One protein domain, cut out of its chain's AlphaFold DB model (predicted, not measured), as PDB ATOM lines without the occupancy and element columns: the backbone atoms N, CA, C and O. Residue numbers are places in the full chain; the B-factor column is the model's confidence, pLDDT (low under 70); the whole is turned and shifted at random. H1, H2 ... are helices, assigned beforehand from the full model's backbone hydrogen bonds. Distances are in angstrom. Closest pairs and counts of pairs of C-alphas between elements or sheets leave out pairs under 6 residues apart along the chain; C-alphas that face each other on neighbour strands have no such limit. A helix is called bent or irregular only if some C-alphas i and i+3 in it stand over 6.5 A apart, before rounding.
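Overview. This is residues 29 to 111 of the 111 residues of the protein "ATP-dependent DNA helicase RecG" of human gut metagenome (UniProt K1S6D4). Three separate helices are strung on long loops in a loose, slab-like body, and none of them touches another: H1 runs along one side, H2 stands about perpendicular to it with its last residue near the middle of H1, and the short H3 lies away from both. A tail, residues 29 to 36, sticks out from this body. The printed part has 83 residues with three named helices, in the order H1, H2, H3, and no named strand; the class is all helix, although the named helices hold 36 residues, under half of those printed. The whole is only just loose, close to compact, with a radius of gyration of the C-alphas of 14.2 A and spans of 33 by 32 by 30 A.

Arrangement. After the stretch that stands free comes H1, residues 39 to 54, the longest helix. H2, residues 77 to 88, is close to H1 but not clearly touching it, with 2 pairs of C-alphas within 8 A. Their closest C-alphas are those of Tyr 46 and Tyr 88, 6.6 A apart. The lines of H1 and H2 are about perpendicular, at 74 degrees, and their centres are 14.2 A apart. H3, residues 103 to 110, is apart from H1 and also apart from H2. Every O i to N i+4 pair is within hydrogen-bond range in H3, against 10 of 12 in H1 and 5 of 8 in H2.

Along the chain. H1 begins at C-alpha 39, at (107.089, 120.515, 108.629), and ends at C-alpha 54, at (111.733, 137.220, 124.652), a length of 23.6 A. It is irregular: C-alphas 40 and 43 are 7.6 A apart, and its line is a rough one. H2 runs from Val 77 to Tyr 88 over 15.2 A. It is neither bent nor irregular, but only just: C-alphas 83 and 86 are 6.2 A apart. H3 runs from Pro 103 to Met 110 over 10.9 A and ends at C-alpha 110, at (111.794, 122.482, 136.691).

Size, cuts and confidence. The two C-alphas farthest apart are those of Arg 29 and Gly 70, 41.5 A. Without residues 29 to 36 the body of 75 residues spans 34 by 32 by 18 A. Both links are long, with 22 residues between H1 and H2 and 14 between H2 and H3. The printed part has no cut and ends at Asp 111, the chain's last residue. The mean pLDDT of the printed part is 76.6, and the model's confidence is under 70 at residues 66 to 75 and at residue 111.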
ATOM      1  N   ARG A  29      88.989 132.476 131.965       71.94
ATOM      2  CA  ARG A  29      89.782 131.607 131.086       71.94
ATOM      3  C   ARG A  29      89.880 132.203 129.676       71.94
ATOM      4  O   ARG A  29      88.906 132.240 128.930       71.94
ATOM      5  N   LYS A  30      91.079 132.643 129.287       72.62
ATOM      6  CA  LYS A  30      91.351 133.101 127.916       72.62
ATOM      7  C   LYS A  30      91.393 131.896 126.961       72.62
ATOM      8  O   LYS A  30      92.022 130.892 127.300       72.62
ATOM      9  N   PRO A  31      90.759 131.973 125.778       75.62
ATOM     10  CA  PRO A  31      90.821 130.897 124.798       75.62
ATOM     11  C   PRO A  31      92.260 130.701 124.314       75.62
ATOM     12  O   PRO A  31      92.959 131.661 123.975       75.62
ATOM     13  N   VAL A  32      92.706 129.445 124.273       80.19
ATOM     14  CA  VAL A  32      94.024 129.088 123.741       80.19
ATOM     15  C   VAL A  32      93.952 129.111 122.217       80.19
ATOM     16  O   VAL A  32      93.093 128.464 121.618       80.19
ATOM     17  N   LYS A  33      94.849 129.863 121.571       84.38
ATOM     18  CA  LYS A  33      94.975 129.859 120.109       84.38
ATOM     19  C   LYS A  33      95.721 128.597 119.674       84.38
ATOM     20  O   LYS A  33      96.940 128.536 119.796       84.38
ATOM     21  N   THR A  34      95.001 127.620 119.135       86.88
ATOM     22  CA  THR A  34      95.589 126.378 118.608       86.88
ATOM     23  C   THR A  34      95.851 126.503 117.109       86.88
ATOM     24  O   THR A  34      94.996 126.976 116.361       86.88
ATOM     25  N   ARG A  35      97.036 126.085 116.650       84.31
ATOM     26  CA  ARG A  35      97.411 126.069 115.228       84.31
ATOM     27  C   ARG A  35      98.072 124.746 114.868       84.31
ATOM     28  O   ARG A  35      98.942 124.279 115.595       84.31
ATOM     29  N   CYS A  36      97.709 124.192 113.716       84.62
ATOM     30  CA  CYS A  36      98.382 123.031 113.137       84.62
ATOM     31  C   CYS A  36      99.454 123.508 112.154       84.62
ATOM     32  O   CYS A  36      99.147 124.214 111.192       84.62
ATOM     33  N   ILE A  37     100.711 123.131 112.393       83.25
ATOM     34  CA  ILE A  37     101.862 123.542 111.584       83.25
ATOM     35  C   ILE A  37     102.459 122.313 110.898       83.25
ATOM     36  O   ILE A  37     102.741 121.305 111.540       83.25
ATOM     37  N   THR A  38     102.657 122.393 109.583       84.44
ATOM     38  CA  THR A  38     103.332 121.352 108.798       84.44
ATOM     39  C   THR A  38     104.848 121.554 108.808       84.44
ATOM     40  O   THR A  38     105.333 122.667 109.011       84.44
ATOM     41  N   GLY A  39     105.619 120.493 108.539       77.19
ATOM     42  CA  GLY A  39     107.089 120.515 108.629       77.19
ATOM     43  C   GLY A  39     107.781 121.630 107.830       77.19
ATOM     44  O   GLY A  39     108.826 122.111 108.252       77.19
ATOM     45  N   LYS A  40     107.173 122.114 106.738       80.00
ATOM     46  CA  LYS A  40     107.699 123.228 105.926       80.00
ATOM     47  C   LYS A  40     107.755 124.564 106.677       80.00
ATOM     48  O   LYS A  40     108.608 125.385 106.379       80.00
ATOM     49  N   LYS A  41     106.862 124.779 107.648       82.31
ATOM     50  CA  LYS A  41     106.768 126.013 108.450       82.31
ATOM     51  C   LYS A  41     107.419 125.865 109.829       82.31
ATOM     52  O   LYS A  41     107.101 126.596 110.761       82.31
ATOM     53  N   ARG A  42     108.306 124.880 109.983       80.50
ATOM     54  CA  ARG A  42     108.978 124.605 111.256       80.50
ATOM     55  C   ARG A  42     109.954 125.723 111.642       80.50
ATOM     56  O   ARG A  42     110.023 126.059 112.816       80.50
ATOM     57  N   ALA A  43     110.630 126.339 110.671       82.31
ATOM     58  CA  ALA A  43     111.470 127.514 110.918       82.31
ATOM     59  C   ALA A  43     110.645 128.704 111.452       82.31
ATOM     60  O   ALA A  43     110.997 129.284 112.476       82.31
ATOM     61  N   ASP A  44     109.494 128.992 110.831       85.06
ATOM     62  CA  ASP A  44     108.574 130.043 111.292       85.06
ATOM     63  C   ASP A  44     108.053 129.779 112.713       85.06
ATOM     64  O   ASP A  44     107.896 130.710 113.502       85.06
ATOM     65  N   LEU A  45     107.788 128.509 113.051       87.38
ATOM     66  CA  LEU A  45     107.390 128.109 114.402       87.38
ATOM     67  C   LEU A  45     108.477 128.473 115.417       87.38
ATOM     68  O   LEU A  45     108.153 129.081 116.431       87.38
ATOM     69  N   TYR A  46     109.743 128.149 115.148       84.88
ATOM     70  CA  TYR A  46     110.837 128.493 116.060       84.88
ATOM     71  C   TYR A  46     111.043 129.996 116.196       84.88
ATOM     72  O   TYR A  46     111.179 130.473 117.317       84.88
ATOM     73  N   GLY A  47     110.951 130.755 115.102       86.19
ATOM     74  CA  GLY A  47     110.989 132.219 115.175       86.19
ATOM     75  C   GLY A  47     109.836 132.807 116.000       86.19
ATOM     76  O   GLY A  47     110.004 133.818 116.676       86.19
ATOM     77  N   PHE A  48     108.659 132.172 115.984       87.50
ATOM     78  CA  PHE A  48     107.551 132.548 116.863       87.50
ATOM     79  C   PHE A  48     107.834 132.204 118.332       87.50
ATOM     80  O   PHE A  48     107.581 133.035 119.202       87.50
ATOM     81  N   LEU A  49     108.372 131.011 118.606       87.56
ATOM     82  CA  LEU A  49     108.742 130.600 119.962       87.56
ATOM     83  C   LEU A  49     109.784 131.545 120.563       87.56
ATOM     84  O   LEU A  49     109.616 131.968 121.699       87.56
ATOM     85  N   ASP A  50     110.802 131.919 119.793       85.56
ATOM     86  CA  ASP A  50     111.876 132.806 120.240       85.56
ATOM     87  C   ASP A  50     111.340 134.182 120.682       85.56
ATOM     88  O   ASP A  50     111.635 134.644 121.782       85.56
ATOM     89  N   ARG A  51     110.419 134.771 119.904       87.81
ATOM     90  CA  ARG A  51     109.734 136.028 120.268       87.81
ATOM     91  C   ARG A  51     108.867 135.903 121.518       87.81
ATOM     92  O   ARG A  51     108.798 136.835 122.318       87.81
ATOM     93  N   GLU A  52     108.161 134.784 121.684       88.44
ATOM     94  CA  GLU A  52     107.363 134.558 122.893       88.44
ATOM     95  C   GLU A  52     108.278 134.403 124.118       88.44
ATOM     96  O   GLU A  52     107.969 134.962 125.172       88.44
ATOM     97  N   ILE A  53     109.423 133.729 123.978       87.19
ATOM     98  CA  ILE A  53     110.415 133.604 125.053       87.19
ATOM     99  C   ILE A  53     111.009 134.978 125.404       87.19
ATOM    100  O   ILE A  53     111.101 135.303 126.587       87.19
ATOM    101  N   ASP A  54     111.308 135.828 124.415       86.44
ATOM    102  CA  ASP A  54     111.733 137.220 124.652       86.44
ATOM    103  C   ASP A  54     110.692 138.059 125.387       86.44
ATOM    104  O   ASP A  54     111.036 138.933 126.179       86.44
ATOM    105  N   SER A  55     109.407 137.764 125.196       87.94
ATOM    106  CA  SER A  55     108.332 138.402 125.962       87.94
ATOM    107  C   SER A  55     108.216 137.897 127.413       87.94
ATOM    108  O   SER A  55     107.249 138.224 128.102       87.94
ATOM    109  N   GLY A  56     109.181 137.096 127.878       85.81
ATOM    110  CA  GLY A  56     109.243 136.543 129.231       85.81
ATOM    111  C   GLY A  56     108.355 135.318 129.436       85.81
ATOM    112  O   GLY A  56     107.982 135.012 130.569       85.81
ATOM    113  N   ARG A  57     107.961 134.631 128.357       86.94
ATOM    114  CA  ARG A  57     107.087 133.450 128.432       86.94
ATOM    115  C   ARG A  57     107.890 132.161 128.401       86.94
ATOM    116  O   ARG A  57     109.008 132.103 127.903       86.94
ATOM    117  N   GLN A  58     107.270 131.103 128.906       83.19
ATOM    118  CA  GLN A  58     107.822 129.755 128.878       83.19
ATOM    119  C   GLN A  58     107.139 128.924 127.790       83.19
ATOM    120  O   GLN A  58     105.938 129.057 127.545       83.19
ATOM    121  N   VAL A  59     107.915 128.054 127.149       86.00
ATOM    122  CA  VAL A  59     107.465 127.182 126.061       86.00
ATOM    123  C   VAL A  59     107.701 125.733 126.462       86.00
ATOM    124  O   VAL A  59     108.785 125.382 126.918       86.00
ATOM    125  N   TYR A  60     106.704 124.883 126.225       86.00
ATOM    126  CA  TYR A  60     106.820 123.438 126.397       86.00
ATOM    127  C   TYR A  60     106.719 122.738 125.045       86.00
ATOM    128  O   TYR A  60     105.788 122.988 124.277       86.00
ATOM    129  N   ILE A  61     107.661 121.834 124.771       83.25
ATOM    130  CA  ILE A  61     107.648 120.975 123.585       83.25
ATOM    131  C   ILE A  61     107.440 119.537 124.053       83.25
ATOM    132  O   ILE A  61     108.233 119.006 124.825       83.25
ATOM    133  N   VAL A  62     106.358 118.912 123.590       83.25
ATOM    134  CA  VAL A  62     106.014 117.533 123.947       83.25
ATOM    135  C   VAL A  62     106.351 116.624 122.775       83.25
ATOM    136  O   VAL A  62     105.775 116.758 121.695       83.25
ATOM    137  N   CYS A  63     107.270 115.685 122.992       80.06
ATOM    138  CA  CYS A  63     107.597 114.651 122.017       80.06
ATOM    139  C   CYS A  63     106.958 113.315 122.439       80.06
ATOM    140  O   CYS A  63     106.980 112.973 123.623       80.06
ATOM    141  N   PRO A  64     106.398 112.545 121.491       75.38
ATOM    142  CA  PRO A  64     105.670 111.313 121.797       75.38
ATOM    143  C   PRO A  64     106.574 110.140 122.208       75.38
ATOM    144  O   PRO A  64     106.091 109.205 122.840       75.38
ATOM    145  N   ALA A  65     107.866 110.165 121.864       74.62
ATOM    146  CA  ALA A  65     108.801 109.071 122.122       74.62
ATOM    147  C   ALA A  65     110.023 109.547 122.919       74.62
ATOM    148  O   ALA A  65     110.547 110.628 122.675       74.62
ATOM    149  N   ILE A  66     110.501 108.729 123.864       68.44
ATOM    150  CA  ILE A  66     111.705 109.038 124.662       68.44
ATOM    151  C   ILE A  66     112.983 108.653 123.899       68.44
ATOM    152  O   ILE A  66     113.962 109.395 123.923       68.44
ATOM    153  N   GLU A  67     112.961 107.500 123.231       64.50
ATOM    154  CA  GLU A  67     114.079 106.917 122.484       64.50
ATOM    155  C   GLU A  67     113.650 106.665 121.040       64.50
ATOM    156  O   GLU A  67     112.461 106.474 120.769       64.50
ATOM    157  N   ASP A  68     114.617 106.690 120.123       60.22
ATOM    158  CA  ASP A  68     114.366 106.408 118.714       60.22
ATOM    159  C   ASP A  68     114.049 104.918 118.570       60.22
ATOM    160  O   ASP A  68     114.919 104.051 118.669       60.22
ATOM    161  N   ALA A  69     112.763 104.601 118.433       55.12
ATOM    162  CA  ALA A  69     112.301 103.242 118.206       55.12
ATOM    163  C   ALA A  69     112.469 102.900 116.716       55.12
ATOM    164  O   ALA A  69     111.480 102.830 115.987       55.12
ATOM    165  N   GLY A  70     113.737 102.777 116.298       47.44
ATOM    166  CA  GLY A  70     114.312 102.205 115.070       47.44
ATOM    167  C   GLY A  70     113.394 101.873 113.887       47.44
ATOM    168  O   GLY A  70     113.485 100.773 113.350       47.44
ATOM    169  N   GLY A  71     112.521 102.791 113.468       49.44
ATOM    170  CA  GLY A  71     111.599 102.563 112.349       49.44
ATOM    171  C   GLY A  71     110.298 103.369 112.364       49.44
ATOM    172  O   GLY A  71     109.679 103.515 111.316       49.44
ATOM    173  N   SER A  72     109.877 103.938 113.500       52.66
ATOM    174  CA  SER A  72     108.556 104.598 113.592       52.66
ATOM    175  C   SER A  72     108.496 106.064 113.133       52.66
ATOM    176  O   SER A  72     107.423 106.663 113.184       52.66
ATOM    177  N   GLY A  73     109.606 106.686 112.713       56.09
ATOM    178  CA  GLY A  73     109.616 108.109 112.317       56.09
ATOM    179  C   GLY A  73     109.144 109.071 113.424       56.09
ATOM    180  O   GLY A  73     108.732 110.198 113.147       56.09
ATOM    181  N   LEU A  74     109.154 108.610 114.679       60.09
ATOM    182  CA  LEU A  74     108.759 109.369 115.858       60.09
ATOM    183  C   LEU A  74     109.964 110.163 116.352       60.09
ATOM    184  O   LEU A  74     111.019 109.591 116.604       60.09
ATOM    185  N   ASN A  75     109.788 111.469 116.550       62.22
ATOM    186  CA  ASN A  75     110.839 112.306 117.120       62.22
ATOM    187  C   ASN A  75     111.106 111.879 118.568       62.22
ATOM    188  O   ASN A  75     110.241 112.053 119.435       62.22
ATOM    189  N   ALA A  76     112.296 111.335 118.820       76.31
ATOM    190  CA  ALA A  76     112.748 111.025 120.163       76.31
ATOM    191  C   ALA A  76     113.136 112.309 120.903       76.31
ATOM    192  O   ALA A  76     113.789 113.186 120.346       76.31
ATOM    193  N   VAL A  77     112.760 112.412 122.179       77.19
ATOM    194  CA  VAL A  77     113.057 113.571 123.041       77.19
ATOM    195  C   VAL A  77     114.553 113.922 123.024       77.19
ATOM    196  O   VAL A  77     114.905 115.094 122.920       77.19
ATOM    197  N   LYS A  78     115.435 112.914 123.091       74.38
ATOM    198  CA  LYS A  78     116.894 113.113 123.113       74.38
ATOM    199  C   LYS A  78     117.438 113.666 121.794       74.38
ATOM    200  O   LYS A  78     118.076 114.713 121.815       74.38
ATOM    201  N   SER A  79     117.143 113.016 120.665       77.06
ATOM    202  CA  SER A  79     117.603 113.492 119.351       77.06
ATOM    203  C   SER A  79     117.004 114.854 119.020       77.06
ATOM    204  O   SER A  79     117.709 115.762 118.607       77.06
ATOM    205  N   TYR A  80     115.726 115.070 119.329       80.44
ATOM    206  CA  TYR A  80     115.079 116.363 119.125       80.44
ATOM    207  C   TYR A  80     115.748 117.497 119.914       80.44
ATOM    208  O   TYR A  80     115.893 118.612 119.406       80.44
ATOM    209  N   TYR A  81     116.169 117.221 121.148       78.62
ATOM    210  CA  TYR A  81     116.919 118.176 121.955       78.62
ATOM    211  C   TYR A  81     118.288 118.495 121.342       78.62
ATOM    212  O   TYR A  81     118.672 119.661 121.265       78.62
ATOM    213  N   GLU A  82     119.012 117.486 120.864       76.50
ATOM    214  CA  GLU A  82     120.343 117.684 120.289       76.50
ATOM    215  C   GLU A  82     120.320 118.330 118.904       76.50
ATOM    216  O   GLU A  82     121.081 119.264 118.667       76.50
ATOM    217  N   ASP A  83     119.436 117.883 118.016       76.12
ATOM    218  CA  ASP A  83     119.414 118.297 116.612       76.12
ATOM    219  C   ASP A  83     118.650 119.600 116.394       76.12
ATOM    220  O   ASP A  83     119.021 120.426 115.562       76.12
ATOM    221  N   ILE A  84     117.537 119.781 117.109       72.44
ATOM    222  CA  ILE A  84     116.580 120.844 116.805       72.44
ATOM    223  C   ILE A  84     116.591 121.919 117.885       72.44
ATOM    224  O   ILE A  84     116.632 123.102 117.550       72.44
ATOM    225  N   ALA A  85     116.604 121.554 119.169       72.81
ATOM    226  CA  ALA A  85     116.646 122.574 120.214       72.81
ATOM    227  C   ALA A  85     117.982 123.336 120.205       72.81
ATOM    228  O   ALA A  85     117.964 124.562 120.188       72.81
ATOM    229  N   LYS A  86     119.130 122.646 120.105       71.69
ATOM    230  CA  LYS A  86     120.437 123.327 120.009       71.69
ATOM    231  C   LYS A  86     120.592 124.159 118.733       71.69
ATOM    232  O   LYS A  86     121.199 125.221 118.784       71.69
ATOM    233  N   ALA A  87     120.065 123.694 117.598       75.12
ATOM    234  CA  ALA A  87     120.236 124.391 116.323       75.12
ATOM    235  C   ALA A  87     119.338 125.630 116.182       75.12
ATOM    236  O   ALA A  87     119.765 126.627 115.607       75.12
ATOM    237  N   TYR A  88     118.097 125.573 116.680       73.62
ATOM    238  CA  TYR A  88     117.117 126.653 116.508       73.62
ATOM    239  C   TYR A  88     116.960 127.559 117.736       73.62
ATOM    240  O   TYR A  88     116.404 128.645 117.602       73.62
ATOM    241  N   LEU A  89     117.415 127.127 118.918       76.75
ATOM    242  CA  LEU A  89     117.333 127.886 120.173       76.75
ATOM    243  C   LEU A  89     118.678 127.872 120.942       76.75
ATOM    244  O   LEU A  89     118.688 127.535 122.128       76.75
ATOM    245  N   PRO A  90     119.819 128.219 120.308       73.88
ATOM    246  CA  PRO A  90     121.139 128.114 120.939       73.88
ATOM    247  C   PRO A  90     121.302 129.017 122.172       73.88
ATOM    248  O   PRO A  90     121.961 128.629 123.133       73.88
ATOM    249  N   ASP A  91     120.664 130.190 122.178       77.50
ATOM    250  CA  ASP A  91     120.788 131.191 123.246       77.50
ATOM    251  C   ASP A  91     119.764 131.015 124.384       77.50
ATOM    252  O   ASP A  91     119.670 131.849 125.290       77.50
ATOM    253  N   ARG A  92     118.954 129.946 124.359       78.12
ATOM    254  CA  ARG A  92     117.884 129.720 125.342       78.12
ATOM    255  C   ARG A  92     118.218 128.562 126.278       78.12
ATOM    256  O   ARG A  92     118.776 127.545 125.880       78.12
ATOM    257  N   ARG A  93     117.800 128.685 127.542       79.81
ATOM    258  CA  ARG A  93     117.844 127.573 128.503       79.81
ATOM    259  C   ARG A  93     116.770 126.553 128.137       79.81
ATOM    260  O   ARG A  93     115.585 126.808 128.338       79.81
ATOM    261  N   VAL A  94     117.187 125.409 127.604       80.69
ATOM    262  CA  VAL A  94     116.295 124.294 127.274       80.69
ATOM    263  C   VAL A  94     116.537 123.159 128.267       80.69
ATOM    264  O   VAL A  94     117.648 122.647 128.373       80.69
ATOM    265  N   GLY A  95     115.496 122.769 129.000       80.88
ATOM    266  CA  GLY A  95     115.515 121.616 129.898       80.88
ATOM    267  C   GLY A  95     114.972 120.361 129.214       80.88
ATOM    268  O   GLY A  95     113.988 120.429 128.475       80.88
ATOM    269  N   LEU A  96     115.593 119.207 129.466       79.88
ATOM    270  CA  LEU A  96     115.127 117.917 128.957       79.88
ATOM    271  C   LEU A  96     114.394 117.146 130.056       79.88
ATOM    272  O   LEU A  96     115.013 116.724 131.028       79.88
ATOM    273  N   MET A  97     113.095 116.888 129.881       79.19
ATOM    274  CA  MET A  97     112.322 116.061 130.812       79.19
ATOM    275  C   MET A  97     111.725 114.844 130.103       79.19
ATOM    276  O   MET A  97     111.007 114.980 129.115       79.19
ATOM    277  N   HIS A  98     111.969 113.642 130.633       77.88
ATOM    278  CA  HIS A  98     111.336 112.417 130.141       77.88
ATOM    279  C   HIS A  98     110.869 111.485 131.266       77.88
ATOM    280  O   HIS A  98     111.356 111.529 132.397       77.88
ATOM    281  N   GLY A  99     109.930 110.586 130.945       70.62
ATOM    282  CA  GLY A  99     109.272 109.698 131.914       70.62
ATOM    283  C   GLY A  99     110.232 108.835 132.740       70.62
ATOM    284  O   GLY A  99     110.010 108.685 133.940       70.62
ATOM    285  N   LYS A 100     111.326 108.360 132.122       72.25
ATOM    286  CA  LYS A 100     112.371 107.533 132.760       72.25
ATOM    287  C   LYS A 100     113.319 108.277 133.734       72.25
ATOM    288  O   LYS A 100     114.136 107.607 134.353       72.25
ATOM    289  N   LEU A 101     113.262 109.611 133.865       74.19
ATOM    290  CA  LEU A 101     114.127 110.351 134.806       74.19
ATOM    291  C   LEU A 101     113.720 110.092 136.260       74.19
ATOM    292  O   LEU A 101     112.523 109.958 136.553       74.19
ATOM    293  N   LYS A 102     114.697 110.083 137.178       76.12
ATOM    294  CA  LYS A 102     114.398 109.999 138.612       76.12
ATOM    295  C   LYS A 102     113.649 111.261 139.065       76.12
ATOM    296  O   LYS A 102     113.836 112.330 138.486       76.12
ATOM    297  N   PRO A 103     112.827 111.180 140.127       75.31
ATOM    298  CA  PRO A 103     112.080 112.332 140.638       75.31
ATOM    299  C   PRO A 103     112.965 113.543 140.957       75.31
ATOM    300  O   PRO A 103     112.568 114.672 140.693       75.31
ATOM    301  N   LYS A 104     114.180 113.296 141.464       74.06
ATOM    302  CA  LYS A 104     115.160 114.339 141.785       74.06
ATOM    303  C   LYS A 104     115.613 115.118 140.542       74.06
ATOM    304  O   LYS A 104     115.605 116.337 140.561       74.06
ATOM    305  N   GLU A 105     115.902 114.411 139.453       72.19
ATOM    306  CA  GLU A 105     116.316 115.016 138.179       72.19
ATOM    307  C   GLU A 105     115.166 115.803 137.525       72.19
ATOM    308  O   GLU A 105     115.393 116.813 136.875       72.19
ATOM    309  N   LYS A 106     113.908 115.374 137.714       71.44
ATOM    310  CA  LYS A 106     112.736 116.120 137.214       71.44
ATOM    311  C   LYS A 106     112.548 117.454 137.932       71.44
ATOM    312  O   LYS A 106     112.178 118.424 137.281       71.44
ATOM    313  N   ALA A 107     112.786 117.485 139.243       70.75
ATOM    314  CA  ALA A 107     112.714 118.713 140.028       70.75
ATOM    315  C   ALA A 107     113.826 119.691 139.619       70.75
ATOM    316  O   ALA A 107     113.532 120.840 139.328       70.75
ATOM    317  N   GLU A 108     115.063 119.204 139.463       72.94
ATOM    318  CA  GLU A 108     116.206 120.023 139.022       72.94
ATOM    319  C   GLU A 108     116.024 120.641 137.624       72.94
ATOM    320  O   GLU A 108     116.619 121.670 137.335       72.94
ATOM    321  N   VAL A 109     115.223 120.028 136.746       73.75
ATOM    322  CA  VAL A 109     114.909 120.585 135.416       73.75
ATOM    323  C   VAL A 109     113.764 121.609 135.466       73.75
ATOM    324  O   VAL A 109     113.606 122.393 134.529       73.75
ATOM    325  N   MET A 110     112.936 121.578 136.514       70.50
ATOM    326  CA  MET A 110     111.794 122.482 136.691       70.50
ATOM    327  C   MET A 110     112.120 123.743 137.509       70.50
ATOM    328  O   MET A 110     111.388 124.723 137.356       70.50
ATOM    329  N   ASP A 111     113.170 123.715 138.337       62.25
ATOM    330  CA  ASP A 111     113.729 124.864 139.084       62.25
ATOM    331  C   ASP A 111     114.673 125.735 138.223       62.25
ATOM    332  O   ASP A 111     114.619 126.983 138.346       62.25
TER     333      ASP A 111